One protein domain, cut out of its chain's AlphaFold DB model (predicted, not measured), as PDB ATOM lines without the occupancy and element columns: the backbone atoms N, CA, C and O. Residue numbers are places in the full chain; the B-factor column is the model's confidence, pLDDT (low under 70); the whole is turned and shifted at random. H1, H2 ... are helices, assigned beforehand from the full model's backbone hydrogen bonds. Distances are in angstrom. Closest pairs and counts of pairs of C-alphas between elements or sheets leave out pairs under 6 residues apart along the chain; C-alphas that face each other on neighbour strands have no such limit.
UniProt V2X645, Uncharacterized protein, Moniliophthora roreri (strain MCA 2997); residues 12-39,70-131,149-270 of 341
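What this domain is: This is residues 12 to 39, 70 to 131 and 149 to 270 of the 341 residues of an uncharacterized protein of Moniliophthora roreri (strain MCA 2997) (UniProt V2X645). What does the model look like? Three long helices make the core: H3, the longest, crosses H4, and H4 crosses H6 nearly at right angles. The short helices H7 and H8 pack on the later half of H6, with H9 packed on H7 and H8 beyond them, the crossed pair H5 and H10 and the short H11 lie by its earlier half, and H1 and H2 make the far edge beyond H4 and H3. What is it made of, and how large is it? The printed part has 212 residues with eleven named helices, H1 to H11 in chain order, and no named strand: all helix, compact, with a radius of gyration of the C-alphas of 17.1 A and spans of 50 by 40 by 37 A.

Where its parts are: Where are the long helices? H3, residues 71 to 95, is 35.6 A long from C-alpha 71 at (-52.533, -47.658, -0.123); H6, residues 165 to 186, is 31.9 A and H4, residues 107 to 126, is 28.4 A. Where are the others? H1 is residues 12 to 20, H2 24 to 37 and 19.6 A long, H5 149 to 161 and 17.9 A, H7 196 to 205, H8 207 to 216, H9 220 to 228, H10 245 to 255, and H11 264 to 269, ending at C-alpha 269 at (-60.393, -76.220, -18.549).

How they stand to each other: What touches H3? With residues 84 to 88 alone it touches H4 at a steep tilt of 57 degrees, closest at the C-alphas of Ile 84 and Cys 114, 6.6 A; with residues 74 to 78 alone it touches H2, closest at Thr 74 and Ser 34, 6.4 A. H1 touches no helix, but its C-alpha 17 is 7.1 A from C-alpha 27 of H2. What touches the hub, H6? Its residues 167 to 175 alone touch H4, about perpendicular at 75 degrees, with C-alphas 116 and 171 closest at 4.7 A; it also touches H7 (Val 179 and Gly 199, 4.9 A), H8 (Val 182 and Ile 210, 6.1 A) and H11 (Glu 170 and Ser 269, 5.3 A), and only just H10, with 3 pairs of C-alphas within 8 A. H8 and H9 form a helical hairpin, closest at Cys 213 and Pro 221, 5.7 A, and H5 touches H10, closest at Lys 157 and Pro 247, 4.5 A. Are the helix backbones in hydrogen-bond range? Every O i to N i+4 pair is in H1 to H6, H8, H9 and H10; in H7 5 of 6 are, and in H11 0 of 2, with 3 of 3 O i to N i+3 pairs.

The domain as a whole: Where is the printed part cut? Residues 40 to 69 and 132 to 148 are not printed, with gaps of 12.8 A and 11.8 A between C-alphas. Which links are long, and where is confidence low? The links H3 to H4 and H9 to H10 are long; pLDDT is under 70 in residues 12 to 39, 188 to 197 and 233 to 235.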
ATOM      1  N   ASP A  12     -54.619 -62.011   5.948       48.91
ATOM      2  CA  ASP A  12     -56.020 -61.780   6.293       48.91
ATOM      3  C   ASP A  12     -56.783 -60.974   5.232       48.91
ATOM      4  O   ASP A  12     -57.983 -61.180   5.039       48.91
ATOM      5  N   ILE A  13     -56.118 -60.081   4.500       51.50
ATOM      6  CA  ILE A  13     -56.744 -59.166   3.536       51.50
ATOM      7  C   ILE A  13     -56.909 -59.832   2.180       51.50
ATOM      8  O   ILE A  13     -57.961 -59.681   1.559       51.50
ATOM      9  N   ILE A  14     -55.941 -60.637   1.736       53.84
ATOM     10  CA  ILE A  14     -56.101 -61.443   0.516       53.84
ATOM     11  C   ILE A  14     -57.195 -62.492   0.739       53.84
ATOM     12  O   ILE A  14     -58.068 -62.663  -0.117       53.84
ATOM     13  N   VAL A  15     -57.222 -63.122   1.919       52.06
ATOM     14  CA  VAL A  15     -58.315 -64.018   2.319       52.06
ATOM     15  C   VAL A  15     -59.642 -63.262   2.367       52.06
ATOM     16  O   VAL A  15     -60.622 -63.754   1.820       52.06
ATOM     17  N   ARG A  16     -59.707 -62.051   2.935       55.53
ATOM     18  CA  ARG A  16     -60.935 -61.231   2.986       55.53
ATOM     19  C   ARG A  16     -61.405 -60.842   1.576       55.53
ATOM     20  O   ARG A  16     -62.574 -61.018   1.244       55.53
ATOM     21  N   VAL A  17     -60.505 -60.411   0.703       56.56
ATOM     22  CA  VAL A  17     -60.814 -60.012  -0.675       56.56
ATOM     23  C   VAL A  17     -61.279 -61.201  -1.522       56.56
ATOM     24  O   VAL A  17     -62.258 -61.067  -2.256       56.56
ATOM     25  N   LEU A  18     -60.657 -62.376  -1.387       56.41
ATOM     26  CA  LEU A  18     -61.050 -63.584  -2.123       56.41
ATOM     27  C   LEU A  18     -62.266 -64.302  -1.516       56.41
ATOM     28  O   LEU A  18     -63.001 -64.964  -2.244       56.41
ATOM     29  N   ARG A  19     -62.512 -64.154  -0.208       49.94
ATOM     30  CA  ARG A  19     -63.669 -64.738   0.494       49.94
ATOM     31  C   ARG A  19     -64.944 -63.911   0.332       49.94
ATOM     32  O   ARG A  19     -66.026 -64.491   0.314       49.94
ATOM     33  N   PHE A  20     -64.837 -62.584   0.230       47.91
ATOM     34  CA  PHE A  20     -65.991 -61.678   0.149       47.91
ATOM     35  C   PHE A  20     -66.249 -61.093  -1.242       47.91
ATOM     36  O   PHE A  20     -67.291 -60.468  -1.428       47.91
ATOM     37  N   SER A  21     -65.367 -61.302  -2.225       49.62
ATOM     38  CA  SER A  21     -65.684 -60.968  -3.617       49.62
ATOM     39  C   SER A  21     -66.466 -62.128  -4.243       49.62
ATOM     40  O   SER A  21     -65.865 -63.161  -4.533       49.62
ATOM     41  N   PRO A  22     -67.791 -61.998  -4.460       44.38
ATOM     42  CA  PRO A  22     -68.612 -63.078  -5.015       44.38
ATOM     43  C   PRO A  22     -68.221 -63.421  -6.457       44.38
ATOM     44  O   PRO A  22     -68.498 -64.519  -6.935       44.38
ATOM     45  N   ASP A  23     -67.566 -62.487  -7.146       52.16
ATOM     46  CA  ASP A  23     -67.065 -62.659  -8.495       52.16
ATOM     47  C   ASP A  23     -65.854 -61.755  -8.777       52.16
ATOM     48  O   ASP A  23     -65.519 -60.810  -8.053       52.16
ATOM     49  N   PHE A  24     -65.184 -62.064  -9.883       54.84
ATOM     50  CA  PHE A  24     -64.026 -61.319 -10.356       54.84
ATOM     51  C   PHE A  24     -64.378 -59.885 -10.768       54.84
ATOM     52  O   PHE A  24     -63.530 -58.998 -10.700       54.84
ATOM     53  N   ALA A  25     -65.626 -59.635 -11.174       50.53
ATOM     54  CA  ALA A  25     -66.097 -58.295 -11.497       50.53
ATOM     55  C   ALA A  25     -66.097 -57.400 -10.251       50.53
ATOM     56  O   ALA A  25     -65.693 -56.246 -10.349       50.53
ATOM     57  N   THR A  26     -66.454 -57.944  -9.088       54.06
ATOM     58  CA  THR A  26     -66.434 -57.263  -7.790       54.06
ATOM     59  C   THR A  26     -65.008 -57.029  -7.311       54.06
ATOM     60  O   THR A  26     -64.686 -55.914  -6.910       54.06
ATOM     61  N   LEU A  27     -64.123 -58.023  -7.446       63.34
ATOM     62  CA  LEU A  27     -62.692 -57.857  -7.168       63.34
ATOM     63  C   LEU A  27     -62.079 -56.763  -8.051       63.34
ATOM     64  O   LEU A  27     -61.426 -55.840  -7.572       63.34
ATOM     65  N   ARG A  28     -62.336 -56.829  -9.357       57.22
ATOM     66  CA  ARG A  28     -61.861 -55.852 -10.336       57.22
ATOM     67  C   ARG A  28     -62.463 -54.471 -10.094       57.22
ATOM     68  O   ARG A  28     -61.749 -53.484 -10.214       57.22
ATOM     69  N   ALA A  29     -63.745 -54.379  -9.748       59.06
ATOM     70  CA  ALA A  29     -64.401 -53.124  -9.398       59.06
ATOM     71  C   ALA A  29     -63.819 -52.531  -8.113       59.06
ATOM     72  O   ALA A  29     -63.589 -51.326  -8.072       59.06
ATOM     73  N   ALA A  30     -63.521 -53.355  -7.106       58.75
ATOM     74  CA  ALA A  30     -62.839 -52.935  -5.888       58.75
ATOM     75  C   ALA A  30     -61.437 -52.401  -6.207       58.75
ATOM     76  O   ALA A  30     -61.131 -51.271  -5.844       58.75
ATOM     77  N   ILE A  31     -60.638 -53.135  -6.992       56.12
ATOM     78  CA  ILE A  31     -59.306 -52.697  -7.440       56.12
ATOM     79  C   ILE A  31     -59.392 -51.373  -8.216       56.12
ATOM     80  O   ILE A  31     -58.671 -50.427  -7.909       56.12
ATOM     81  N   LEU A  32     -60.292 -51.272  -9.200       51.84
ATOM     82  CA  LEU A  32     -60.461 -50.062 -10.013       51.84
ATOM     83  C   LEU A  32     -60.946 -48.871  -9.181       51.84
ATOM     84  O   LEU A  32     -60.497 -47.748  -9.400       51.84
ATOM     85  N   THR A  33     -61.824 -49.112  -8.209       55.53
ATOM     86  CA  THR A  33     -62.323 -48.070  -7.309       55.53
ATOM     87  C   THR A  33     -61.202 -47.586  -6.390       55.53
ATOM     88  O   THR A  33     -60.995 -46.378  -6.286       55.53
ATOM     89  N   SER A  34     -60.392 -48.486  -5.823       48.62
ATOM     90  CA  SER A  34     -59.211 -48.125  -5.025       48.62
ATOM     91  C   SER A  34     -58.203 -47.285  -5.817       48.62
ATOM     92  O   SER A  34     -57.708 -46.284  -5.301       48.62
ATOM     93  N   VAL A  35     -57.972 -47.603  -7.098       51.00
ATOM     94  CA  VAL A  35     -57.111 -46.802  -7.996       51.00
ATOM     95  C   VAL A  35     -57.664 -45.387  -8.211       51.00
ATOM     96  O   VAL A  35     -56.897 -44.427  -8.268       51.00
ATOM     97  N   THR A  36     -58.987 -45.223  -8.307       51.34
ATOM     98  CA  THR A  36     -59.610 -43.895  -8.480       51.34
ATOM     99  C   THR A  36     -59.680 -43.067  -7.195       51.34
ATOM    100  O   THR A  36     -59.628 -41.840  -7.262       51.34
ATOM    101  N   VAL A  37     -59.779 -43.715  -6.031       47.28
ATOM    102  CA  VAL A  37     -59.848 -43.054  -4.715       47.28
ATOM    103  C   VAL A  37     -58.454 -42.666  -4.206       47.28
ATOM    104  O   VAL A  37     -58.310 -41.679  -3.481       47.28
ATOM    105  N   HIS A  38     -57.415 -43.386  -4.629       43.03
ATOM    106  CA  HIS A  38     -56.026 -43.119  -4.271       43.03
ATOM    107  C   HIS A  38     -55.180 -42.827  -5.518       43.03
ATOM    108  O   HIS A  38     -54.369 -43.666  -5.913       43.03
ATOM    109  N   PRO A  39     -55.330 -41.644  -6.148       42.47
ATOM    110  CA  PRO A  39     -54.475 -41.264  -7.263       42.47
ATOM    111  C   PRO A  39     -53.014 -41.276  -6.805       42.47
ATOM    112  O   PRO A  39     -52.631 -40.572  -5.866       42.47
ATOM    113  N   THR A  70     -55.709 -50.386   2.458       82.44
ATOM    114  CA  THR A  70     -54.598 -49.436   2.579       82.44
ATOM    115  C   THR A  70     -54.009 -49.092   1.205       82.44
ATOM    116  O   THR A  70     -54.281 -49.734   0.180       82.44
ATOM    117  N   LYS A  71     -53.196 -48.031   1.138       79.88
ATOM    118  CA  LYS A  71     -52.533 -47.658  -0.123       79.88
ATOM    119  C   LYS A  71     -51.571 -48.757  -0.553       79.88
ATOM    120  O   LYS A  71     -51.519 -49.115  -1.724       79.88
ATOM    121  N   GLU A  72     -50.850 -49.297   0.412       80.19
ATOM    122  CA  GLU A  72     -49.888 -50.379   0.287       80.19
ATOM    123  C   GLU A  72     -50.543 -51.639  -0.296       80.19
ATOM    124  O   GLU A  72     -50.052 -52.203  -1.279       80.19
ATOM    125  N   GLU A  73     -51.717 -52.006   0.217       79.00
ATOM    126  CA  GLU A  73     -52.528 -53.102  -0.319       79.00
ATOM    127  C   GLU A  73     -52.989 -52.841  -1.749       79.00
ATOM    128  O   GLU A  73     -52.924 -53.723  -2.609       79.00
ATOM    129  N   THR A  74     -53.404 -51.608  -2.035       81.12
ATOM    130  CA  THR A  74     -53.793 -51.200  -3.390       81.12
ATOM    131  C   THR A  74     -52.622 -51.350  -4.363       81.12
ATOM    132  O   THR A  74     -52.805 -51.892  -5.456       81.12
ATOM    133  N   TYR A  75     -51.411 -50.937  -3.977       82.88
ATOM    134  CA  TYR A  75     -50.211 -51.121  -4.800       82.88
ATOM    135  C   TYR A  75     -49.919 -52.599  -5.064       82.88
ATOM    136  O   TYR A  75     -49.649 -52.968  -6.210       82.88
ATOM    137  N   GLY A  76     -50.024 -53.454  -4.043       82.94
ATOM    138  CA  GLY A  76     -49.847 -54.899  -4.200       82.94
ATOM    139  C   GLY A  76     -50.871 -55.517  -5.157       82.94
ATOM    140  O   GLY A  76     -50.505 -56.275  -6.054       82.94
ATOM    141  N   LEU A  77     -52.144 -55.124  -5.052       84.12
ATOM    142  CA  LEU A  77     -53.198 -55.591  -5.958       84.12
ATOM    143  C   LEU A  77     -52.966 -55.142  -7.408       84.12
ATOM    144  O   LEU A  77     -53.159 -55.936  -8.332       84.12
ATOM    145  N   VAL A  78     -52.523 -53.898  -7.621       87.00
ATOM    146  CA  VAL A  78     -52.177 -53.380  -8.957       87.00
ATOM    147  C   VAL A  78     -50.972 -54.122  -9.536       87.00
ATOM    148  O   VAL A  78     -51.000 -54.494 -10.712       87.00
ATOM    149  N   LYS A  79     -49.939 -54.391  -8.726       91.12
ATOM    150  CA  LYS A  79     -48.780 -55.198  -9.137       91.12
ATOM    151  C   LYS A  79     -49.226 -56.589  -9.595       91.12
ATOM    152  O   LYS A  79     -48.920 -56.976 -10.720       91.12
ATOM    153  N   ASN A  80     -50.026 -57.286  -8.787       90.50
ATOM    154  CA  ASN A  80     -50.522 -58.625  -9.119       90.50
ATOM    155  C   ASN A  80     -51.379 -58.619 -10.394       90.50
ATOM    156  O   ASN A  80     -51.233 -59.492 -11.245       90.50
ATOM    157  N   ALA A  81     -52.238 -57.609 -10.570       89.75
ATOM    158  CA  ALA A  81     -53.051 -57.476 -11.777       89.75
ATOM    159  C   ALA A  81     -52.200 -57.283 -13.047       89.75
ATOM    160  O   ALA A  81     -52.548 -57.818 -14.101       89.75
ATOM    161  N   ASN A  82     -51.084 -56.550 -12.959       93.50
ATOM    162  CA  ASN A  82     -50.153 -56.397 -14.079       93.50
ATOM    163  C   ASN A  82     -49.452 -57.721 -14.415       93.50
ATOM    164  O   ASN A  82     -49.453 -58.108 -15.579       93.50
ATOM    165  N   ILE A  83     -48.958 -58.446 -13.408       95.62
ATOM    166  CA  ILE A  83     -48.330 -59.767 -13.590       95.62
ATOM    167  C   ILE A  83     -49.293 -60.734 -14.290       95.62
ATOM    168  O   ILE A  83     -48.948 -61.369 -15.285       95.62
ATOM    169  N   ILE A  84     -50.541 -60.804 -13.815       95.75
ATOM    170  CA  ILE A  84     -51.564 -61.680 -14.399       95.75
ATOM    171  C   ILE A  84     -51.888 -61.280 -15.834       95.75
ATOM    172  O   ILE A  84     -52.066 -62.156 -16.677       95.75
ATOM    173  N   ARG A  85     -51.958 -59.978 -16.137       95.69
ATOM    174  CA  ARG A  85     -52.174 -59.501 -17.509       95.69
ATOM    175  C   ARG A  85     -51.055 -59.974 -18.436       95.69
ATOM    176  O   ARG A  85     -51.346 -60.407 -19.548       95.69
ATOM    177  N   ASP A  86     -49.809 -59.901 -17.990       96.00
ATOM    178  CA  ASP A  86     -48.662 -60.286 -18.810       96.00
ATOM    179  C   ASP A  86     -48.656 -61.801 -19.062       96.00
ATOM    180  O   ASP A  86     -48.565 -62.230 -20.214       96.00
ATOM    181  N   PHE A  87     -48.904 -62.611 -18.028       97.50
ATOM    182  CA  PHE A  87     -49.101 -64.055 -18.192       97.50
ATOM    183  C   PHE A  87     -50.304 -64.392 -19.069       97.50
ATOM    184  O   PHE A  87     -50.239 -65.318 -19.866       97.50
ATOM    185  N   GLN A  88     -51.401 -63.646 -18.965       97.12
ATOM    186  CA  GLN A  88     -52.587 -63.859 -19.790       97.12
ATOM    187  C   GLN A  88     -52.322 -63.544 -21.270       97.12
ATOM    188  O   GLN A  88     -52.859 -64.223 -22.151       97.12
ATOM    189  N   ASN A  89     -51.508 -62.525 -21.560       95.69
ATOM    190  CA  ASN A  89     -51.050 -62.237 -22.918       95.69
ATOM    191  C   ASN A  89     -50.191 -63.389 -23.451       95.69
ATOM    192  O   ASN A  89     -50.461 -63.878 -24.548       95.69
ATOM    193  N   LEU A  90     -49.229 -63.872 -22.656       94.62
ATOM    194  CA  LEU A  90     -48.367 -64.993 -23.037       94.62
ATOM    195  C   LEU A  90     -49.157 -66.296 -23.225       94.62
ATOM    196  O   LEU A  90     -49.015 -66.960 -24.248       94.62
ATOM    197  N   PHE A  91     -50.037 -66.638 -22.284       96.00
ATOM    198  CA  PHE A  91     -50.902 -67.816 -22.362       96.00
ATOM    199  C   PHE A  91     -51.770 -67.775 -23.619       96.00
ATOM    200  O   PHE A  91     -51.872 -68.758 -24.352       96.00
ATOM    201  N   SER A  92     -52.364 -66.612 -23.908       95.31
ATOM    202  CA  SER A  92     -53.149 -66.437 -25.123       95.31
ATOM    203  C   SER A  92     -52.301 -66.638 -26.376       95.31
ATOM    204  O   SER A  92     -52.742 -67.310 -27.303       95.31
ATOM    205  N   LEU A  93     -51.094 -66.080 -26.412       92.00
ATOM    206  CA  LEU A  93     -50.195 -66.234 -27.550       92.00
ATOM    207  C   LEU A  93     -49.810 -67.707 -27.773       92.00
ATOM    208  O   LEU A  93     -49.830 -68.181 -28.908       92.00
ATOM    209  N   ARG A  94     -49.489 -68.440 -26.700       90.69
ATOM    210  CA  ARG A  94     -48.996 -69.826 -26.779       90.69
ATOM    211  C   ARG A  94     -50.086 -70.875 -26.967       90.69
ATOM    212  O   ARG A  94     -49.806 -71.925 -27.538       90.69
ATOM    213  N   HIS A  95     -51.305 -70.621 -26.491       93.31
ATOM    214  CA  HIS A  95     -52.329 -71.668 -26.399       93.31
ATOM    215  C   HIS A  95     -53.709 -71.274 -26.929       93.31
ATOM    216  O   HIS A  95     -54.565 -72.149 -27.049       93.31
ATOM    217  N   LYS A  96     -53.955 -69.997 -27.254       94.25
ATOM    218  CA  LYS A  96     -55.254 -69.523 -27.766       94.25
ATOM    219  C   LYS A  96     -55.183 -69.062 -29.211       94.25
ATOM    220  O   LYS A  96     -55.949 -69.561 -30.022       94.25
ATOM    221  N   ASP A  97     -54.347 -68.069 -29.493       92.12
ATOM    222  CA  ASP A  97     -54.193 -67.438 -30.801       92.12
ATOM    223  C   ASP A  97     -52.804 -66.799 -30.900       92.12
ATOM    224  O   ASP A  97     -52.534 -65.731 -30.346       92.12
ATOM    225  N   ARG A  98     -51.928 -67.450 -31.666       88.88
ATOM    226  CA  ARG A  98     -50.535 -67.028 -31.844       88.88
ATOM    227  C   ARG A  98     -50.359 -65.752 -32.657       88.88
ATOM    228  O   ARG A  98     -49.235 -65.277 -32.785       88.88
ATOM    229  N   LYS A  99     -51.411 -65.204 -33.274       87.94
ATOM    230  CA  LYS A  99     -51.300 -64.034 -34.168       87.94
ATOM    231  C   LYS A  99     -51.174 -62.713 -33.415       87.94
ATOM    232  O   LYS A  99     -50.741 -61.727 -34.012       87.94
ATOM    233  N   PHE A 100     -51.545 -62.679 -32.136       88.88
ATOM    234  CA  PHE A 100     -51.597 -61.455 -31.342       88.88
ATOM    235  C   PHE A 100     -50.790 -61.605 -30.055       88.88
ATOM    236  O   PHE A 100     -50.944 -62.569 -29.318       88.88
ATOM    237  N   ASN A 101     -49.975 -60.595 -29.757       87.38
ATOM    238  CA  ASN A 101     -49.212 -60.470 -28.510       87.38
ATOM    239  C   ASN A 101     -50.050 -59.938 -27.330       87.38
ATOM    240  O   ASN A 101     -49.534 -59.694 -26.245       87.38
ATOM    241  N   THR A 102     -51.342 -59.708 -27.554       92.56
ATOM    242  CA  THR A 102     -52.306 -59.294 -26.536       92.56
ATOM    243  C   THR A 102     -53.371 -60.364 -26.413       92.56
ATOM    244  O   THR A 102     -53.698 -61.042 -27.390       92.56
ATOM    245  N   SER A 103     -53.915 -60.513 -25.210       94.81
ATOM    246  CA  SER A 103     -54.864 -61.574 -24.923       94.81
ATOM    247  C   SER A 103     -56.085 -61.546 -25.845       94.81
ATOM    248  O   SER A 103     -56.739 -60.518 -26.036       94.81
ATOM    249  N   ARG A 104     -56.396 -62.718 -26.395       97.31
ATOM    250  CA  ARG A 104     -57.595 -63.032 -27.179       97.31
ATOM    251  C   ARG A 104     -58.547 -63.945 -26.409       97.31
ATOM    252  O   ARG A 104     -59.472 -64.500 -27.000       97.31
ATOM    253  N   LEU A 105     -58.325 -64.098 -25.102       95.12
ATOM    254  CA  LEU A 105     -59.270 -64.779 -24.228       95.12
ATOM    255  C   LEU A 105     -60.590 -64.007 -24.211       95.12
ATOM    256  O   LEU A 105     -60.607 -62.778 -24.082       95.12
ATOM    257  N   ASN A 106     -61.702 -64.725 -24.330       95.75
ATOM    258  CA  ASN A 106     -63.014 -64.135 -24.089       95.75
ATOM    259  C   ASN A 106     -63.183 -63.800 -22.586       95.75
ATOM    260  O   ASN A 106     -62.321 -64.107 -21.761       95.75
ATOM    261  N   ALA A 107     -64.287 -63.148 -22.210       94.06
ATOM    262  CA  ALA A 107     -64.499 -62.724 -20.824       94.06
ATOM    263  C   ALA A 107     -64.509 -63.895 -19.817       94.06
ATOM    264  O   ALA A 107     -63.954 -63.762 -18.727       94.06
ATOM    265  N   GLU A 108     -65.090 -65.037 -20.185       95.31
ATOM    266  CA  GLU A 108     -65.187 -66.229 -19.334       95.31
ATOM    267  C   GLU A 108     -63.845 -66.973 -19.244       95.31
ATOM    268  O   GLU A 108     -63.426 -67.375 -18.160       95.31
ATOM    269  N   GLU A 109     -63.130 -67.124 -20.362       97.25
ATOM    270  CA  GLU A 109     -61.765 -67.673 -20.409       97.25
ATOM    271  C   GLU A 109     -60.800 -66.813 -19.573       97.25
ATOM    272  O   GLU A 109     -60.043 -67.328 -18.748       97.25
ATOM    273  N   SER A 110     -60.875 -65.485 -19.722       96.12
ATOM    274  CA  SER A 110     -60.074 -64.532 -18.945       96.12
ATOM    275  C   SER A 110     -60.391 -64.623 -17.452       96.12
ATOM    276  O   SER A 110     -59.474 -64.630 -16.631       96.12
ATOM    277  N   GLN A 111     -61.670 -64.756 -17.084       95.06
ATOM    278  CA  GLN A 111     -62.078 -64.936 -15.692       95.06
ATOM    279  C   GLN A 111     -61.511 -66.228 -15.091       95.06
ATOM    280  O   GLN A 111     -60.972 -66.177 -13.986       95.06
ATOM    281  N   ARG A 112     -61.610 -67.362 -15.799       97.38
ATOM    282  CA  ARG A 112     -61.058 -68.653 -15.352       97.38
ATOM    283  C   ARG A 112     -59.548 -68.579 -15.154       97.38
ATOM    284  O   ARG A 112     -59.055 -68.922 -14.081       97.38
ATOM    285  N   PHE A 113     -58.836 -68.030 -16.139       98.00
ATOM    286  CA  PHE A 113     -57.387 -67.838 -16.068       98.00
ATOM    287  C   PHE A 113     -56.983 -66.964 -14.873       98.00
ATOM    288  O   PHE A 113     -56.171 -67.371 -14.043       98.00
ATOM    289  N   CYS A 114     -57.582 -65.775 -14.741       95.88
ATOM    290  CA  CYS A 114     -57.277 -64.850 -13.650       95.88
ATOM    291  C   CYS A 114     -57.586 -65.466 -12.283       95.88
ATOM    292  O   CYS A 114     -56.787 -65.349 -11.356       95.88
ATOM    293  N   ARG A 115     -58.733 -66.140 -12.148       95.50
ATOM    294  CA  ARG A 115     -59.134 -66.811 -10.908       95.50
ATOM    295  C   ARG A 115     -58.126 -67.884 -10.498       95.50
ATOM    296  O   ARG A 115     -57.743 -67.920  -9.331       95.50
ATOM    297  N   ALA A 116     -57.684 -68.722 -11.432       97.94
ATOM    298  CA  ALA A 116     -56.654 -69.722 -11.175       97.94
ATOM    299  C   ALA A 116     -55.316 -69.079 -10.776       97.94
ATOM    300  O   ALA A 116     -54.751 -69.461  -9.752       97.94
ATOM    301  N   MET A 117     -54.863 -68.041 -11.491       97.81
ATOM    302  CA  MET A 117     -53.638 -67.301 -11.152       97.81
ATOM    303  C   MET A 117     -53.671 -66.720  -9.736       97.81
ATOM    304  O   MET A 117     -52.742 -66.941  -8.964       97.81
ATOM    305  N   TYR A 118     -54.747 -66.020  -9.360       95.56
ATOM    306  CA  TYR A 118     -54.877 -65.465  -8.009       95.56
ATOM    307  C   TYR A 118     -54.885 -66.553  -6.931       95.56
ATOM    308  O   TYR A 118     -54.346 -66.345  -5.847       95.56
ATOM    309  N   ARG A 119     -55.465 -67.723  -7.217       95.81
ATOM    310  CA  ARG A 119     -55.447 -68.858  -6.284       95.81
ATOM    311  C   ARG A 119     -54.067 -69.475  -6.145       95.81
ATOM    312  O   ARG A 119     -53.698 -69.805  -5.027       95.81
ATOM    313  N   ILE A 120     -53.304 -69.586  -7.231       97.31
ATOM    314  CA  ILE A 120     -51.908 -70.040  -7.186       97.31
ATOM    315  C   ILE A 120     -51.054 -69.032  -6.404       97.31
ATOM    316  O   ILE A 120     -50.319 -69.434  -5.513       97.31
ATOM    317  N   MET A 121     -51.223 -67.729  -6.656       95.44
ATOM    318  CA  MET A 121     -50.561 -66.653  -5.902       95.44
ATOM    319  C   MET A 121     -50.903 -66.661  -4.405       95.44
ATOM    320  O   MET A 121     -50.055 -66.331  -3.578       95.44
ATOM    321  N   LEU A 122     -52.148 -66.979  -4.037       92.62
ATOM    322  CA  LEU A 122     -52.529 -67.148  -2.632       92.62
ATOM    323  C   LEU A 122     -51.914 -68.430  -2.059       92.62
ATOM    324  O   LEU A 122     -51.392 -68.418  -0.950       92.62
ATOM    325  N   TYR A 123     -51.962 -69.527  -2.809       94.94
ATOM    326  CA  TYR A 123     -51.414 -70.810  -2.388       94.94
ATOM    327  C   TYR A 123     -49.909 -70.719  -2.096       94.94
ATOM    328  O   TYR A 123     -49.484 -71.160  -1.030       94.94
ATOM    329  N   SER A 124     -49.132 -70.071  -2.974       94.62
ATOM    330  CA  SER A 124     -47.691 -69.855  -2.779       94.62
ATOM    331  C   SER A 124     -47.370 -69.027  -1.535       94.62
ATOM    332  O   SER A 124     -46.368 -69.272  -0.873       94.62
ATOM    333  N   ARG A 125     -48.251 -68.092  -1.162       90.12
ATOM    334  CA  ARG A 125     -48.106 -67.282   0.057       90.12
ATOM    335  C   ARG A 125     -48.440 -68.044   1.331       90.12
ATOM    336  O   ARG A 125     -47.724 -67.914   2.314       90.12
ATOM    337  N   VAL A 126     -49.503 -68.851   1.314       90.44
ATOM    338  CA  VAL A 126     -49.914 -69.659   2.478       90.44
ATOM    339  C   VAL A 126     -48.929 -70.809   2.729       90.44
ATOM    340  O   VAL A 126     -48.708 -71.213   3.874       90.44
ATOM    341  N   PHE A 127     -48.309 -71.332   1.670       91.56
ATOM    342  CA  PHE A 127     -47.374 -72.455   1.731       91.56
ATOM    343  C   PHE A 127     -46.011 -72.105   1.111       91.56
ATOM    344  O   PHE A 127     -45.595 -72.792   0.176       91.56
ATOM    345  N   PRO A 128     -45.296 -71.075   1.597       89.00
ATOM    346  CA  PRO A 128     -44.095 -70.585   0.929       89.00
ATOM    347  C   PRO A 128     -42.972 -71.621   0.987       89.00
ATOM    348  O   PRO A 128     -42.812 -72.305   2.002       89.00
ATOM    349  N   GLY A 129     -42.170 -71.714  -0.080       83.88
ATOM    350  CA  GLY A 129     -41.025 -72.635  -0.149       83.88
ATOM    351  C   GLY A 129     -40.053 -72.482   1.031       83.88
ATOM    352  O   GLY A 129     -39.608 -73.474   1.603       83.88
ATOM    353  N   SER A 130     -39.834 -71.245   1.489       81.69
ATOM    354  CA  SER A 130     -38.957 -70.920   2.625       81.69
ATOM    355  C   SER A 130     -39.389 -71.537   3.957       81.69
ATOM    356  O   SER A 130     -38.545 -71.772   4.820       81.69
ATOM    357  N   ARG A 131     -40.679 -71.879   4.130       79.75
ATOM    358  CA  ARG A 131     -41.181 -72.571   5.336       79.75
ATOM    359  C   ARG A 131     -40.541 -73.948   5.522       79.75
ATOM    360  O   ARG A 131     -40.701 -74.538   6.585       79.75
ATOM    361  N   LEU A 149     -43.847 -83.789   6.575       89.19
ATOM    362  CA  LEU A 149     -44.258 -83.955   5.185       89.19
ATOM    363  C   LEU A 149     -45.734 -84.344   5.085       89.19
ATOM    364  O   LEU A 149     -46.480 -83.747   4.306       89.19
ATOM    365  N   ALA A 150     -46.176 -85.306   5.897       91.56
ATOM    366  CA  ALA A 150     -47.581 -85.694   5.964       91.56
ATOM    367  C   ALA A 150     -48.474 -84.518   6.396       91.56
ATOM    368  O   ALA A 150     -49.531 -84.302   5.799       91.56
ATOM    369  N   THR A 151     -48.025 -83.724   7.371       91.94
ATOM    370  CA  THR A 151     -48.739 -82.531   7.849       91.94
ATOM    371  C   THR A 151     -48.845 -81.464   6.761       91.94
ATOM    372  O   THR A 151     -49.951 -81.036   6.438       91.94
ATOM    373  N   ALA A 152     -47.734 -81.092   6.119       91.25
ATOM    374  CA  ALA A 152     -47.712 -80.103   5.043       91.25
ATOM    375  C   ALA A 152     -48.610 -80.522   3.868       91.25
ATOM    376  O   ALA A 152     -49.412 -79.732   3.369       91.25
ATOM    377  N   ARG A 153     -48.540 -81.797   3.467       94.00
ATOM    378  CA  ARG A 153     -49.407 -82.372   2.429       94.00
ATOM    379  C   ARG A 153     -50.884 -82.337   2.823       94.00
ATOM    380  O   ARG A 153     -51.726 -82.028   1.980       94.00
ATOM    381  N   ALA A 154     -51.206 -82.622   4.085       95.19
ATOM    382  CA  ALA A 154     -52.572 -82.553   4.593       95.19
ATOM    383  C   ALA A 154     -53.112 -81.113   4.617       95.19
ATOM    384  O   ALA A 154     -54.246 -80.895   4.194       95.19
ATOM    385  N   GLU A 155     -52.313 -80.132   5.051       94.25
ATOM    386  CA  GLU A 155     -52.690 -78.709   5.063       94.25
ATOM    387  C   GLU A 155     -52.946 -78.177   3.646       94.25
ATOM    388  O   GLU A 155     -54.005 -77.602   3.381       94.25
ATOM    389  N   ARG A 156     -52.023 -78.440   2.715       95.25
ATOM    390  CA  ARG A 156     -52.142 -78.061   1.297       95.25
ATOM    391  C   ARG A 156     -53.379 -78.654   0.642       95.25
ATOM    392  O   ARG A 156     -54.144 -77.959  -0.026       95.25
ATOM    393  N   LYS A 157     -53.608 -79.950   0.868       97.62
ATOM    394  CA  LYS A 157     -54.803 -80.636   0.379       97.62
ATOM    395  C   LYS A 157     -56.065 -80.016   0.967       97.62
ATOM    396  O   LYS A 157     -56.989 -79.735   0.214       97.62
ATOM    397  N   LYS A 158     -56.101 -79.783   2.281       96.44
ATOM    398  CA  LYS A 158     -57.246 -79.170   2.964       96.44
ATOM    399  C   LYS A 158     -57.577 -77.801   2.372       96.44
ATOM    400  O   LYS A 158     -58.745 -77.529   2.138       96.44
ATOM    401  N   PHE A 159     -56.566 -76.983   2.079       95.31
ATOM    402  CA  PHE A 159     -56.755 -75.681   1.439       95.31
ATOM    403  C   PHE A 159     -57.417 -75.797   0.056       95.31
ATOM    404  O   PHE A 159     -58.359 -75.067  -0.240       95.31
ATOM    405  N   LEU A 160     -56.964 -76.728  -0.791       96.56
ATOM    406  CA  LEU A 160     -57.519 -76.904  -2.141       96.56
ATOM    407  C   LEU A 160     -58.867 -77.647  -2.157       96.56
ATOM    408  O   LEU A 160     -59.625 -77.531  -3.119       96.56
ATOM    409  N   GLN A 161     -59.181 -78.421  -1.115       96.75
ATOM    410  CA  GLN A 161     -60.354 -79.299  -1.077       96.75
ATOM    411  C   GLN A 161     -61.689 -78.543  -1.147       96.75
ATOM    412  O   GLN A 161     -62.683 -79.133  -1.578       96.75
ATOM    413  N   ASP A 162     -61.701 -77.258  -0.794       93.69
ATOM    414  CA  ASP A 162     -62.895 -76.409  -0.810       93.69
ATOM    415  C   ASP A 162     -63.266 -75.890  -2.216       93.69
ATOM    416  O   ASP A 162     -64.399 -75.459  -2.432       93.69
ATOM    417  N   PHE A 163     -62.362 -75.960  -3.203       95.31
ATOM    418  CA  PHE A 163     -62.645 -75.511  -4.576       95.31
ATOM    419  C   PHE A 163     -63.428 -76.551  -5.384       95.31
ATOM    420  O   PHE A 163     -63.244 -77.759  -5.215       95.31
ATOM    421  N   SER A 164     -64.277 -76.118  -6.317       97.31
ATOM    422  CA  SER A 164     -64.990 -77.045  -7.209       97.31
ATOM    423  C   SER A 164     -64.032 -77.803  -8.141       97.31
ATOM    424  O   SER A 164     -62.876 -77.427  -8.310       97.31
ATOM    425  N   THR A 165     -64.474 -78.918  -8.731       98.06
ATOM    426  CA  THR A 165     -63.600 -79.720  -9.610       98.06
ATOM    427  C   THR A 165     -63.154 -78.939 -10.845       98.06
ATOM    428  O   THR A 165     -61.990 -79.033 -11.215       98.06
ATOM    429  N   ASP A 166     -64.040 -78.130 -11.427       97.69
ATOM    430  CA  ASP A 166     -63.714 -77.295 -12.588       97.69
ATOM    431  C   ASP A 166     -62.629 -76.271 -12.234       97.69
ATOM    432  O   ASP A 166     -61.646 -76.113 -12.951       97.69
ATOM    433  N   GLU A 167     -62.731 -75.660 -11.054       97.69
ATOM    434  CA  GLU A 167     -61.726 -74.725 -10.550       97.69
ATOM    435  C   GLU A 167     -60.376 -75.390 -10.263       97.69
ATOM    436  O   GLU A 167     -59.336 -74.769 -10.468       97.69
ATOM    437  N   LEU A 168     -60.367 -76.648  -9.811       98.38
ATOM    438  CA  LEU A 168     -59.127 -77.409  -9.646       98.38
ATOM    439  C   LEU A 168     -58.483 -77.747 -10.995       98.38
ATOM    440  O   LEU A 168     -57.258 -77.710 -11.098       98.38
ATOM    441  N   TYR A 169     -59.279 -78.018 -12.033       98.38
ATOM    442  CA  TYR A 169     -58.757 -78.188 -13.389       98.38
ATOM    443  C   TYR A 169     -58.177 -76.887 -13.943       98.38
ATOM    444  O   TYR A 169     -57.122 -76.925 -14.567       98.38
ATOM    445  N   GLU A 170     -58.814 -75.742 -13.685       98.25
ATOM    446  CA  GLU A 170     -58.265 -74.431 -14.052       98.25
ATOM    447  C   GLU A 170     -56.928 -74.168 -13.345       98.25
ATOM    448  O   GLU A 170     -55.963 -73.783 -14.001       98.25
ATOM    449  N   ILE A 171     -56.848 -74.419 -12.029       98.38
ATOM    450  CA  ILE A 171     -55.606 -74.283 -11.246       98.38
ATOM    451  C   ILE A 171     -54.515 -75.187 -11.811       98.38
ATOM    452  O   ILE A 171     -53.416 -74.710 -12.059       98.38
ATOM    453  N   HIS A 172     -54.828 -76.464 -12.047       97.88
ATOM    454  CA  HIS A 172     -53.884 -77.424 -12.610       97.88
ATOM    455  C   HIS A 172     -53.355 -76.953 -13.966       97.88
ATOM    456  O   HIS A 172     -52.153 -76.928 -14.196       97.88
ATOM    457  N   SER A 173     -54.237 -76.558 -14.883       97.62
ATOM    458  CA  SER A 173     -53.801 -76.101 -16.198       97.62
ATOM    459  C   SER A 173     -52.939 -74.847 -16.082       97.62
ATOM    460  O   SER A 173     -51.842 -74.808 -16.625       97.62
ATOM    461  N   VAL A 174     -53.361 -73.840 -15.323       98.31
ATOM    462  CA  VAL A 174     -52.551 -72.625 -15.179       98.31
ATOM    463  C   VAL A 174     -51.205 -72.907 -14.495       98.31
ATOM    464  O   VAL A 174     -50.212 -72.314 -14.903       98.31
ATOM    465  N   SER A 175     -51.118 -73.842 -13.541       97.69
ATOM    466  CA  SER A 175     -49.824 -74.225 -12.957       97.69
ATOM    467  C   SER A 175     -48.906 -74.910 -13.968       97.69
ATOM    468  O   SER A 175     -47.733 -74.565 -14.032       97.69
ATOM    469  N   GLU A 176     -49.434 -75.806 -14.807       96.00
ATOM    470  CA  GLU A 176     -48.657 -76.434 -15.889       96.00
ATOM    471  C   GLU A 176     -48.125 -75.388 -16.878       96.00
ATOM    472  O   GLU A 176     -46.987 -75.477 -17.322       96.00
ATOM    473  N   PHE A 177     -48.917 -74.356 -17.186       96.56
ATOM    474  CA  PHE A 177     -48.466 -73.241 -18.021       96.56
ATOM    475  C   PHE A 177     -47.339 -72.422 -17.365       96.56
ATOM    476  O   PHE A 177     -46.404 -72.002 -18.047       96.56
ATOM    477  N   LEU A 178     -47.406 -72.183 -16.053       96.94
ATOM    478  CA  LEU A 178     -46.341 -71.478 -15.331       96.94
ATOM    479  C   LEU A 178     -45.033 -72.282 -15.333       96.94
ATOM    480  O   LEU A 178     -43.971 -71.706 -15.566       96.94
ATOM    481  N   VAL A 179     -45.119 -73.603 -15.152       94.00
ATOM    482  CA  VAL A 179     -43.971 -74.516 -15.266       94.00
ATOM    483  C   VAL A 179     -43.419 -74.523 -16.695       94.00
ATOM    484  O   VAL A 179     -42.221 -74.353 -16.893       94.00
ATOM    485  N   GLU A 180     -44.283 -74.614 -17.709       92.00
ATOM    486  CA  GLU A 180     -43.879 -74.505 -19.118       92.00
ATOM    487  C   GLU A 180     -43.169 -73.171 -19.407       92.00
ATOM    488  O   GLU A 180     -42.231 -73.123 -20.201       92.00
ATOM    489  N   THR A 181     -43.591 -72.086 -18.752       92.12
ATOM    490  CA  THR A 181     -42.982 -70.761 -18.922       92.12
ATOM    491  C   THR A 181     -41.575 -70.700 -18.336       92.12
ATOM    492  O   THR A 181     -40.692 -70.158 -18.990       92.12
ATOM    493  N   VAL A 182     -41.348 -71.251 -17.140       90.25
ATOM    494  CA  VAL A 182     -40.013 -71.207 -16.523       90.25
ATOM    495  C   VAL A 182     -39.025 -72.141 -17.215       90.25
ATOM    496  O   VAL A 182     -37.893 -71.736 -17.454       90.25
ATOM    497  N   ILE A 183     -39.471 -73.338 -17.623       87.38
ATOM    498  CA  ILE A 183     -38.646 -74.266 -18.412       87.38
ATOM    499  C   ILE A 183     -38.212 -73.578 -19.702       87.38
ATOM    500  O   ILE A 183     -37.031 -73.555 -20.014       87.38
ATOM    501  N   TRP A 184     -39.150 -72.930 -20.399       86.31
ATOM    502  CA  TRP A 184     -38.855 -72.193 -21.626       86.31
ATOM    503  C   TRP A 184     -37.836 -71.056 -21.430       86.31
ATOM    504  O   TRP A 184     -37.021 -70.824 -22.315       86.31
ATOM    505  N   VAL A 185     -37.842 -70.359 -20.288       85.75
ATOM    506  CA  VAL A 185     -36.829 -69.327 -19.989       85.75
ATOM    507  C   VAL A 185     -35.438 -69.939 -19.760       85.75
ATOM    508  O   VAL A 185     -34.441 -69.293 -20.067       85.75
ATOM    509  N   GLY A 186     -35.366 -71.166 -19.241       79.50
ATOM    510  CA  GLY A 186     -34.113 -71.855 -18.922       79.50
ATOM    511  C   GLY A 186     -33.622 -72.872 -19.959       79.50
ATOM    512  O   GLY A 186     -32.613 -73.520 -19.710       79.50
ATOM    513  N   GLU A 187     -34.308 -73.045 -21.096       74.44
ATOM    514  CA  GLU A 187     -33.985 -74.074 -22.107       74.44
ATOM    515  C   GLU A 187     -32.567 -73.946 -22.697       74.44
ATOM    516  O   GLU A 187     -32.000 -74.952 -23.124       74.44
ATOM    517  N   ASP A 188     -31.989 -72.743 -22.696       67.62
ATOM    518  CA  ASP A 188     -30.685 -72.461 -23.312       67.62
ATOM    519  C   ASP A 188     -29.503 -72.490 -22.323       67.62
ATOM    520  O   ASP A 188     -28.351 -72.330 -22.732       67.62
ATOM    521  N   ASP A 189     -29.758 -72.722 -21.034       66.31
ATOM    522  CA  ASP A 189     -28.707 -72.861 -20.027       66.31
ATOM    523  C   ASP A 189     -28.324 -74.342 -19.860       66.31
ATOM    524  O   ASP A 189     -28.933 -75.082 -19.087       66.31
ATOM    525  N   GLU A 190     -27.313 -74.797 -20.615       65.00
ATOM    526  CA  GLU A 190     -26.780 -76.169 -20.511       65.00
ATOM    527  C   GLU A 190     -26.272 -76.501 -19.096       65.00
ATOM    528  O   GLU A 190     -26.199 -77.679 -18.737       65.00
ATOM    529  N   GLU A 191     -25.910 -75.493 -18.295       63.66
ATOM    530  CA  GLU A 191     -25.418 -75.681 -16.931       63.66
ATOM    531  C   GLU A 191     -26.574 -75.775 -15.925       63.66
ATOM    532  O   GLU A 191     -26.392 -76.343 -14.848       63.66
ATOM    533  N   HIS A 192     -27.750 -75.215 -16.238       61.69
ATOM    534  CA  HIS A 192     -28.892 -75.082 -15.319       61.69
ATOM    535  C   HIS A 192     -30.204 -75.603 -15.927       61.69
ATOM    536  O   HIS A 192     -31.276 -75.062 -15.647       61.69
ATOM    537  N   SER A 193     -30.141 -76.650 -16.761       60.22
ATOM    538  CA  SER A 193     -31.324 -77.186 -17.438       60.22
ATOM    539  C   SER A 193     -32.442 -77.481 -16.437       60.22
ATOM    540  O   SER A 193     -32.250 -78.218 -15.471       60.22
ATOM    541  N   PHE A 194     -33.610 -76.876 -16.658       63.28
ATOM    542  CA  PHE A 194     -34.727 -77.005 -15.736       63.28
ATOM    543  C   PHE A 194     -35.458 -78.332 -15.932       63.28
ATOM    544  O   PHE A 194     -36.219 -78.504 -16.884       63.28
ATOM    545  N   ASP A 195     -35.259 -79.254 -14.997       65.25
ATOM    546  CA  ASP A 195     -35.995 -80.515 -14.933       65.25
ATOM    547  C   ASP A 195     -37.423 -80.290 -14.399       65.25
ATOM    548  O   ASP A 195     -37.752 -79.243 -13.836       65.25
ATOM    549  N   ASN A 196     -38.296 -81.298 -14.518       60.97
ATOM    550  CA  ASN A 196     -39.669 -81.224 -13.990       60.97
ATOM    551  C   ASN A 196     -39.724 -80.933 -12.478       60.97
ATOM    552  O   ASN A 196     -40.680 -80.304 -12.020       60.97
ATOM    553  N   ASP A 197     -38.708 -81.345 -11.717       67.00
ATOM    554  CA  ASP A 197     -38.613 -81.072 -10.279       67.00
ATOM    555  C   ASP A 197     -38.432 -79.569  -9.995       67.00
ATOM    556  O   ASP A 197     -38.950 -79.050  -8.999       67.00
ATOM    557  N   ASN A 198     -37.844 -78.822 -10.937       74.50
ATOM    558  CA  ASN A 198     -37.754 -77.367 -10.841       74.50
ATOM    559  C   ASN A 198     -39.109 -76.679 -11.065       74.50
ATOM    560  O   ASN A 198     -39.299 -75.534 -10.653       74.50
ATOM    561  N   GLY A 199     -40.082 -77.369 -11.668       87.44
ATOM    562  CA  GLY A 199     -41.440 -76.857 -11.826       87.44
ATOM    563  C   GLY A 199     -42.151 -76.669 -10.485       87.44
ATOM    564  O   GLY A 199     -42.720 -75.607 -10.222       87.44
ATOM    565  N   ASP A 200     -42.083 -77.667  -9.602       90.88
ATOM    566  CA  ASP A 200     -42.679 -77.583  -8.262       90.88
ATOM    567  C   ASP A 200     -41.998 -76.507  -7.407       90.88
ATOM    568  O   ASP A 200     -42.664 -75.770  -6.674       90.88
ATOM    569  N   ILE A 201     -40.680 -76.382  -7.551       89.62
ATOM    570  CA  ILE A 201     -39.880 -75.325  -6.940       89.62
ATOM    571  C   ILE A 201     -40.343 -73.943  -7.412       89.62
ATOM    572  O   ILE A 201     -40.659 -73.087  -6.585       89.62
ATOM    573  N   ALA A 202     -40.442 -73.723  -8.723       92.19
ATOM    574  CA  ALA A 202     -40.873 -72.445  -9.281       92.19
ATOM    575  C   ALA A 202     -42.275 -72.057  -8.785       92.19
ATOM    576  O   ALA A 202     -42.522 -70.908  -8.411       92.19
ATOM    577  N   LEU A 203     -43.190 -73.028  -8.705       94.75
ATOM    578  CA  LEU A 203     -44.526 -72.821  -8.146       94.75
ATOM    579  C   LEU A 203     -44.491 -72.482  -6.646       94.75
ATOM    580  O   LEU A 203     -45.310 -71.675  -6.195       94.75
ATOM    581  N   ALA A 204     -43.553 -73.052  -5.883       93.00
ATOM    582  CA  ALA A 204     -43.353 -72.750  -4.465       93.00
ATOM    583  C   ALA A 204     -42.722 -71.368  -4.220       93.00
ATOM    584  O   ALA A 204     -43.040 -70.727  -3.214       93.00
ATOM    585  N   CYS A 205     -41.871 -70.892  -5.135       92.56
ATOM    586  CA  CYS A 205     -41.353 -69.518  -5.160       92.56
ATOM    587  C   CYS A 205     -42.439 -68.503  -5.557       92.56
ATOM    588  O   CYS A 205     -42.437 -67.365  -5.089       92.56
ATOM    589  N   GLY A 206     -43.407 -68.938  -6.366       94.75
ATOM    590  CA  GLY A 206     -44.614 -68.195  -6.703       94.75
ATOM    591  C   GLY A 206     -44.571 -67.518  -8.080       94.75
ATOM    592  O   GLY A 206     -43.498 -67.311  -8.654       94.75
ATOM    593  N   PRO A 207     -45.742 -67.144  -8.634       96.44
ATOM    594  CA  PRO A 207     -45.831 -66.587  -9.986       96.44
ATOM    595  C   PRO A 207     -45.056 -65.282 -10.198       96.44
ATOM    596  O   PRO A 207     -44.731 -64.945 -11.330       96.44
ATOM    597  N   GLU A 208     -44.775 -64.531  -9.137       96.12
ATOM    598  CA  GLU A 208     -43.991 -63.299  -9.186       96.12
ATOM    599  C   GLU A 208     -42.546 -63.549  -9.626       96.12
ATOM    600  O   GLU A 208     -42.043 -62.812 -10.468       96.12
ATOM    601  N   ILE A 209     -41.913 -64.606  -9.110       95.69
ATOM    602  CA  ILE A 209     -40.543 -64.982  -9.488       95.69
ATOM    603  C   ILE A 209     -40.516 -65.493 -10.930       95.69
ATOM    604  O   ILE A 209     -39.675 -65.081 -11.720       95.69
ATOM    605  N   ILE A 210     -41.503 -66.309 -11.313       95.94
ATOM    606  CA  ILE A 210     -41.648 -66.794 -12.696       95.94
ATOM    607  C   ILE A 210     -41.843 -65.620 -13.668       95.94
ATOM    608  O   ILE A 210     -41.308 -65.623 -14.776       95.94
ATOM    609  N   HIS A 211     -42.604 -64.596 -13.263       96.38
ATOM    610  CA  HIS A 211     -42.787 -63.383 -14.062       96.38
ATOM    611  C   HIS A 211     -41.477 -62.622 -14.214       96.38
ATOM    612  O   HIS A 211     -41.181 -62.178 -15.318       96.38
ATOM    613  N   GLU A 212     -40.682 -62.507 -13.153       95.56
ATOM    614  CA  GLU A 212     -39.374 -61.859 -13.217       95.56
ATOM    615  C   GLU A 212     -38.432 -62.588 -14.178       95.56
ATOM    616  O   GLU A 212     -37.903 -61.938 -15.077       95.56
ATOM    617  N   CYS A 213     -38.339 -63.922 -14.094       92.50
ATOM    618  CA  CYS A 213     -37.602 -64.744 -15.061       92.50
ATOM    619  C   CYS A 213     -38.050 -64.479 -16.504       92.50
ATOM    620  O   CYS A 213     -37.235 -64.300 -17.405       92.50
ATOM    621  N   MET A 214     -39.363 -64.401 -16.731       91.75
ATOM    622  CA  MET A 214     -39.927 -64.098 -18.048       91.75
ATOM    623  C   MET A 214     -39.575 -62.680 -18.531       91.75
ATOM    624  O   MET A 214     -39.363 -62.482 -19.725       91.75
ATOM    625  N   GLN A 215     -39.538 -61.682 -17.642       90.75
ATOM    626  CA  GLN A 215     -39.207 -60.296 -17.999       90.75
ATOM    627  C   GLN A 215     -37.716 -60.108 -18.288       90.75
ATOM    628  O   GLN A 215     -37.359 -59.334 -19.175       90.75
ATOM    629  N   THR A 216     -36.853 -60.784 -17.529       90.25
ATOM    630  CA  THR A 216     -35.395 -60.715 -17.693       90.25
ATOM    631  C   THR A 216     -34.878 -61.683 -18.746       90.25
ATOM    632  O   THR A 216     -33.738 -61.526 -19.177       90.25
ATOM    633  N   LEU A 217     -35.711 -62.643 -19.172       86.75
ATOM    634  CA  LEU A 217     -35.319 -63.776 -20.011       86.75
ATOM    635  C   LEU A 217     -34.110 -64.507 -19.413       86.75
ATOM    636  O   LEU A 217     -33.179 -64.869 -20.127       86.75
ATOM    637  N   SER A 218     -34.110 -64.655 -18.088       87.38
ATOM    638  CA  SER A 218     -33.025 -65.274 -17.338       87.38
ATOM    639  C   SER A 218     -33.578 -66.161 -16.218       87.38
ATOM    640  O   SER A 218     -34.562 -65.782 -15.567       87.38
ATOM    641  N   PRO A 219     -32.955 -67.322 -15.949       88.38
ATOM    642  CA  PRO A 219     -33.275 -68.142 -14.786       88.38
ATOM    643  C   PRO A 219     -32.757 -67.559 -13.460       88.38
ATOM    644  O   PRO A 219     -33.162 -68.041 -12.400       88.38
ATOM    645  N   ASP A 220     -31.920 -66.512 -13.491       90.00
ATOM    646  CA  ASP A 220     -31.281 -65.929 -12.301       90.00
ATOM    647  C   ASP A 220     -32.264 -65.591 -11.170       90.00
ATOM    648  O   ASP A 220     -31.983 -65.973 -10.037       90.00
ATOM    649  N   PRO A 221     -33.442 -64.970 -11.407       93.31
ATOM    650  CA  PRO A 221     -34.370 -64.659 -10.318       93.31
ATOM    651  C   PRO A 221     -34.854 -65.903  -9.563       93.31
ATOM    652  O   PRO A 221     -35.073 -65.856  -8.352       93.31
ATOM    653  N   LEU A 222     -35.011 -67.030 -10.265       90.38
ATOM    654  CA  LEU A 222     -35.354 -68.297  -9.632       90.38
ATOM    655  C   LEU A 222     -34.147 -68.878  -8.893       90.38
ATOM    656  O   LEU A 222     -34.312 -69.317  -7.761       90.38
ATOM    657  N   SER A 223     -32.945 -68.822  -9.472       88.31
ATOM    658  CA  SER A 223     -31.704 -69.234  -8.795       88.31
ATOM    659  C   SER A 223     -31.460 -68.440  -7.502       88.31
ATOM    660  O   SER A 223     -31.177 -69.009  -6.449       88.31
ATOM    661  N   ASP A 224     -31.675 -67.126  -7.526       89.50
ATOM    662  CA  ASP A 224     -31.584 -66.255  -6.353       89.50
ATOM    663  C   ASP A 224     -32.636 -66.613  -5.297       89.50
ATOM    664  O   ASP A 224     -32.328 -66.699  -4.103       89.50
ATOM    665  N   ALA A 225     -33.875 -66.878  -5.727       89.12
ATOM    666  CA  ALA A 225     -34.927 -67.349  -4.835       89.12
ATOM    667  C   ALA A 225     -34.573 -68.708  -4.213       89.12
ATOM    668  O   ALA A 225     -34.834 -68.907  -3.025       89.12
ATOM    669  N   LEU A 226     -33.946 -69.606  -4.981       85.81
ATOM    670  CA  LEU A 226     -33.480 -70.916  -4.529       85.81
ATOM    671  C   LEU A 226     -32.381 -70.810  -3.481       85.81
ATOM    672  O   LEU A 226     -32.494 -71.395  -2.405       85.81
ATOM    673  N   ASN A 227     -31.372 -69.988  -3.755       85.06
ATOM    674  CA  ASN A 227     -30.297 -69.697  -2.814       85.06
ATOM    675  C   ASN A 227     -30.840 -69.105  -1.505       85.06
ATOM    676  O   ASN A 227     -30.332 -69.412  -0.428       85.06
ATOM    677  N   TYR A 228     -31.897 -68.290  -1.572       83.00
ATOM    678  CA  TYR A 228     -32.545 -67.736  -0.382       83.00
ATOM    679  C   TYR A 228     -33.282 -68.788   0.455       83.00
ATOM    680  O   TYR A 228     -33.245 -68.732   1.684       83.00
ATOM    681  N   ILE A 229     -33.940 -69.751  -0.193       79.56
ATOM    682  CA  ILE A 229     -34.559 -70.902   0.485       79.56
ATOM    683  C   ILE A 229     -33.557 -72.036   0.739       79.56
ATOM    684  O   ILE A 229     -33.998 -73.137   1.047       79.56
ATOM    685  N   GLY A 230     -32.259 -71.751   0.553       76.06
ATOM    686  CA  GLY A 230     -31.104 -72.648   0.607       76.06
ATOM    687  C   GLY A 230     -31.326 -74.021  -0.003       76.06
ATOM    688  O   GLY A 230     -30.884 -75.039   0.514       76.06
ATOM    689  N   VAL A 231     -32.010 -74.024  -1.139       72.88
ATOM    690  CA  VAL A 231     -32.038 -75.167  -2.032       72.88
ATOM    691  C   VAL A 231     -30.703 -75.179  -2.779       72.88
ATOM    692  O   VAL A 231     -30.421 -74.284  -3.577       72.88
ATOM    693  N   HIS A 232     -29.864 -76.167  -2.488       71.19
ATOM    694  CA  HIS A 232     -28.589 -76.414  -3.147       71.19
ATOM    695  C   HIS A 232     -28.645 -77.716  -3.966       71.19
ATOM    696  O   HIS A 232     -28.996 -78.767  -3.446       71.19
ATOM    697  N   GLY A 233     -28.266 -77.649  -5.247       64.25
ATOM    698  CA  GLY A 233     -27.939 -78.813  -6.087       64.25
ATOM    699  C   GLY A 233     -28.946 -79.977  -6.106       64.25
ATOM    700  O   GLY A 233     -30.155 -79.772  -6.042       64.25
ATOM    701  N   ASP A 234     -28.402 -81.197  -6.216       62.75
ATOM    702  CA  ASP A 234     -29.100 -82.485  -6.405       62.75
ATOM    703  C   ASP A 234     -29.900 -82.979  -5.178       62.75
ATOM    704  O   ASP A 234     -30.321 -84.142  -5.136       62.75
ATOM    705  N   ASP A 235     -30.074 -82.151  -4.148       68.00
ATOM    706  CA  ASP A 235     -30.778 -82.564  -2.939       68.00
ATOM    707  C   ASP A 235     -32.275 -82.755  -3.227       68.00
ATOM    708  O   ASP A 235     -32.942 -81.939  -3.863       68.00
ATOM    709  N   GLU A 236     -32.838 -83.869  -2.755       72.62
ATOM    710  CA  GLU A 236     -34.273 -84.094  -2.861       72.62
ATOM    711  C   GLU A 236     -34.983 -83.160  -1.870       72.62
ATOM    712  O   GLU A 236     -34.682 -83.163  -0.673       72.62
ATOM    713  N   TYR A 237     -35.986 -82.410  -2.337       81.94
ATOM    714  CA  TYR A 237     -36.838 -81.569  -1.486       81.94
ATOM    715  C   TYR A 237     -38.224 -82.202  -1.307       81.94
ATOM    716  O   TYR A 237     -39.189 -81.732  -1.916       81.94
ATOM    717  N   PRO A 238     -38.402 -83.236  -0.453       84.25
ATOM    718  CA  PRO A 238     -39.679 -83.932  -0.286       84.25
ATOM    719  C   PRO A 238     -40.867 -83.017   0.015       84.25
ATOM    720  O   PRO A 238     -42.004 -83.327  -0.345       84.25
ATOM    721  N   LEU A 239     -40.614 -81.901   0.709       84.62
ATOM    722  CA  LEU A 239     -41.623 -80.912   1.079       84.62
ATOM    723  C   LEU A 239     -42.045 -80.032  -0.100       84.62
ATOM    724  O   LEU A 239     -43.164 -79.519  -0.085       84.62
ATOM    725  N   ILE A 240     -41.203 -79.867  -1.115       88.62
ATOM    726  CA  ILE A 240     -41.521 -79.117  -2.333       88.62
ATOM    727  C   ILE A 240     -42.016 -80.073  -3.421       88.62
ATOM    728  O   ILE A 240     -43.000 -79.756  -4.073       88.62
ATOM    729  N   SER A 241     -41.444 -81.273  -3.537       89.06
ATOM    730  CA  SER A 241     -41.874 -82.290  -4.498       89.06
ATOM    731  C   SER A 241     -43.379 -82.576  -4.407       89.06
ATOM    732  O   SER A 241     -43.945 -82.909  -3.350       89.06
ATOM    733  N   GLY A 242     -44.043 -82.427  -5.547       91.31
ATOM    734  CA  GLY A 242     -45.484 -82.487  -5.694       91.31
ATOM    735  C   GLY A 242     -46.213 -81.269  -5.131       91.31
ATOM    736  O   GLY A 242     -47.320 -81.425  -4.608       91.31
ATOM    737  N   TYR A 243     -45.615 -80.077  -5.183       94.31
ATOM    738  CA  TYR A 243     -46.062 -78.872  -4.478       94.31
ATOM    739  C   TYR A 243     -47.560 -78.600  -4.663       94.31
ATOM    740  O   TYR A 243     -48.299 -78.485  -3.678       94.31
ATOM    741  N   LEU A 244     -48.011 -78.566  -5.919       95.44
ATOM    742  CA  LEU A 244     -49.428 -78.488  -6.302       95.44
ATOM    743  C   LEU A 244     -49.964 -79.825  -6.827       95.44
ATOM    744  O   LEU A 244     -51.123 -80.169  -6.576       95.44
ATOM    745  N   SER A 245     -49.138 -80.607  -7.524       95.06
ATOM    746  CA  SER A 245     -49.583 -81.838  -8.187       95.06
ATOM    747  C   SER A 245     -50.034 -82.918  -7.191       95.06
ATOM    748  O   SER A 245     -51.065 -83.566  -7.410       95.06
ATOM    749  N   TYR A 246     -49.354 -83.061  -6.044       95.62
ATOM    750  CA  TYR A 246     -49.731 -84.023  -5.005       95.62
ATOM    751  C   TYR A 246     -51.130 -83.748  -4.432       95.62
ATOM    752  O   TYR A 246     -51.985 -84.635  -4.538       95.62
ATOM    753  N   PRO A 247     -51.427 -82.577  -3.831       97.50
ATOM    754  CA  PRO A 247     -52.736 -82.355  -3.226       97.50
ATOM    755  C   PRO A 247     -53.868 -82.405  -4.262       97.50
ATOM    756  O   PRO A 247     -54.921 -82.973  -3.963       97.50
ATOM    757  N   LEU A 248     -53.643 -81.922  -5.492       97.88
ATOM    758  CA  LEU A 248     -54.607 -82.049  -6.591       97.88
ATOM    759  C   LEU A 248     -54.911 -83.518  -6.913       97.88
ATOM    760  O   LEU A 248     -56.081 -83.906  -6.944       97.88
ATOM    761  N   SER A 249     -53.878 -84.353  -7.074       97.50
ATOM    762  CA  SER A 249     -54.048 -85.786  -7.359       97.50
ATOM    763  C   SER A 249     -54.894 -86.486  -6.291       97.50
ATOM    764  O   SER A 249     -55.824 -87.225  -6.619       97.50
ATOM    765  N   LYS A 250     -54.657 -86.177  -5.008       98.19
ATOM    766  CA  LYS A 250     -55.411 -86.756  -3.890       98.19
ATOM    767  C   LYS A 250     -56.861 -86.311  -3.860       98.19
ATOM    768  O   LYS A 250     -57.732 -87.118  -3.546       98.19
ATOM    769  N   ILE A 251     -57.142 -85.065  -4.223       98.50
ATOM    770  CA  ILE A 251     -58.522 -84.588  -4.321       98.50
ATOM    771  C   ILE A 251     -59.246 -85.261  -5.493       98.50
ATOM    772  O   ILE A 251     -60.403 -85.657  -5.341       98.50
ATOM    773  N   TYR A 252     -58.588 -85.453  -6.639       98.38
ATOM    774  CA  TYR A 252     -59.187 -86.159  -7.777       98.38
ATOM    775  C   TYR A 252     -59.506 -87.621  -7.453       98.38
ATOM    776  O   TYR A 252     -60.617 -88.078  -7.741       98.38
ATOM    777  N   GLU A 253     -58.580 -88.323  -6.791       98.19
ATOM    778  CA  GLU A 253     -58.788 -89.684  -6.279       98.19
ATOM    779  C   GLU A 253     -60.027 -89.753  -5.366       98.19
ATOM    780  O   GLU A 253     -60.913 -90.584  -5.579       98.19
ATOM    781  N   GLU A 254     -60.139 -88.845  -4.391       98.31
ATOM    782  CA  GLU A 254     -61.265 -88.809  -3.446       98.31
ATOM    783  C   GLU A 254     -62.601 -88.486  -4.109       98.31
ATOM    784  O   GLU A 254     -63.625 -89.102  -3.797       98.31
ATOM    785  N   ARG A 255     -62.595 -87.546  -5.057       98.25
ATOM    786  CA  ARG A 255     -63.780 -87.171  -5.836       98.25
ATOM    787  C   ARG A 255     -64.124 -88.191  -6.919       98.25
ATOM    788  O   ARG A 255     -65.186 -88.078  -7.527       98.25
ATOM    789  N   LYS A 256     -63.265 -89.195  -7.146       98.19
ATOM    790  CA  LYS A 256     -63.392 -90.211  -8.202       98.19
ATOM    791  C   LYS A 256     -63.508 -89.591  -9.598       98.19
ATOM    792  O   LYS A 256     -64.247 -90.087 -10.450       98.19
ATOM    793  N   VAL A 257     -62.777 -88.502  -9.821       98.00
ATOM    794  CA  VAL A 257     -62.660 -87.830 -11.121       98.00
ATOM    795  C   VAL A 257     -61.277 -88.093 -11.709       98.00
ATOM    796  O   VAL A 257     -60.335 -88.417 -10.990       98.00
ATOM    797  N   LYS A 258     -61.153 -88.009 -13.035       96.62
ATOM    798  CA  LYS A 258     -59.861 -88.196 -13.703       96.62
ATOM    799  C   LYS A 258     -59.052 -86.899 -13.626       96.62
ATOM    800  O   LYS A 258     -59.654 -85.844 -13.792       96.62
ATOM    801  N   PRO A 259     -57.726 -86.954 -13.425       94.50
ATOM    802  CA  PRO A 259     -56.902 -85.761 -13.573       94.50
ATOM    803  C   PRO A 259     -57.002 -85.213 -15.008       94.50
ATOM    804  O   PRO A 259     -57.331 -85.977 -15.929       94.50
ATOM    805  N   PRO A 260     -56.708 -83.916 -15.218       93.25
ATOM    806  CA  PRO A 260     -56.542 -83.366 -16.555       93.25
ATOM    807  C   PRO A 260     -55.533 -84.184 -17.379       93.25
ATOM    808  O   PRO A 260     -54.598 -84.760 -16.819       93.25
ATOM    809  N   PRO A 261     -55.721 -84.276 -18.705       92.50
ATOM    810  CA  PRO A 261     -54.765 -84.943 -19.580       92.50
ATOM    811  C   PRO A 261     -53.428 -84.188 -19.607       92.50
ATOM    812  O   PRO A 261     -53.364 -83.000 -19.315       92.50
ATOM    813  N   THR A 262     -52.353 -84.869 -19.999       88.12
ATOM    814  CA  THR A 262     -51.005 -84.277 -20.110       88.12
ATOM    815  C   THR A 262     -50.715 -83.702 -21.502       88.12
ATOM    816  O   THR A 262     -49.576 -83.347 -21.798       88.12
ATOM    817  N   ASP A 263     -51.713 -83.645 -22.380       89.69
ATOM    818  CA  ASP A 263     -51.603 -83.101 -23.735       89.69
ATOM    819  C   ASP A 263     -52.236 -81.698 -23.832       89.69
ATOM    820  O   ASP A 263     -52.724 -81.143 -22.845       89.69
ATOM    821  N   SER A 264     -52.259 -81.117 -25.037       86.00
ATOM    822  CA  SER A 264     -52.843 -79.788 -25.285       86.00
ATOM    823  C   SER A 264     -54.322 -79.685 -24.907       86.00
ATOM    824  O   SER A 264     -54.830 -78.584 -24.692       86.00
ATOM    825  N   SER A 265     -55.042 -80.805 -24.777       90.62
ATOM    826  CA  SER A 265     -56.455 -80.769 -24.414       90.62
ATOM    827  C   SER A 265     -56.689 -80.355 -22.960       90.62
ATOM    828  O   SER A 265     -57.812 -79.969 -22.632       90.62
ATOM    829  N   ARG A 266     -55.644 -80.325 -22.117       93.38
ATOM    830  CA  ARG A 266     -55.718 -79.771 -20.755       93.38
ATOM    831  C   ARG A 266     -56.163 -78.317 -20.741       93.38
ATOM    832  O   ARG A 266     -56.869 -77.914 -19.826       93.38
ATOM    833  N   TRP A 267     -55.838 -77.555 -21.785       95.25
ATOM    834  CA  TRP A 267     -56.206 -76.144 -21.887       95.25
ATOM    835  C   TRP A 267     -57.712 -75.919 -21.970       95.25
ATOM    836  O   TRP A 267     -58.159 -74.813 -21.694       95.25
ATOM    837  N   LYS A 268     -58.509 -76.955 -22.261       95.50
ATOM    838  CA  LYS A 268     -59.979 -76.874 -22.312       95.50
ATOM    839  C   LYS A 268     -60.639 -76.566 -20.965       95.50
ATOM    840  O   LYS A 268     -61.808 -76.201 -20.939       95.50
ATOM    841  N   SER A 269     -59.918 -76.706 -19.851       96.69
ATOM    842  CA  SER A 269     -60.393 -76.220 -18.549       96.69
ATOM    843  C   SER A 269     -60.503 -74.687 -18.529       96.69
ATOM    844  O   SER A 269     -61.417 -74.137 -17.919       96.69
ATOM    845  N   VAL A 270     -59.619 -73.998 -19.258       97.75
ATOM    846  CA  VAL A 270     -59.540 -72.533 -19.337       97.75
ATOM    847  C   VAL A 270     -60.123 -71.992 -20.646       97.75
ATOM    848  O   VAL A 270     -60.700 -70.910 -20.636       97.75
TER     849      VAL A 270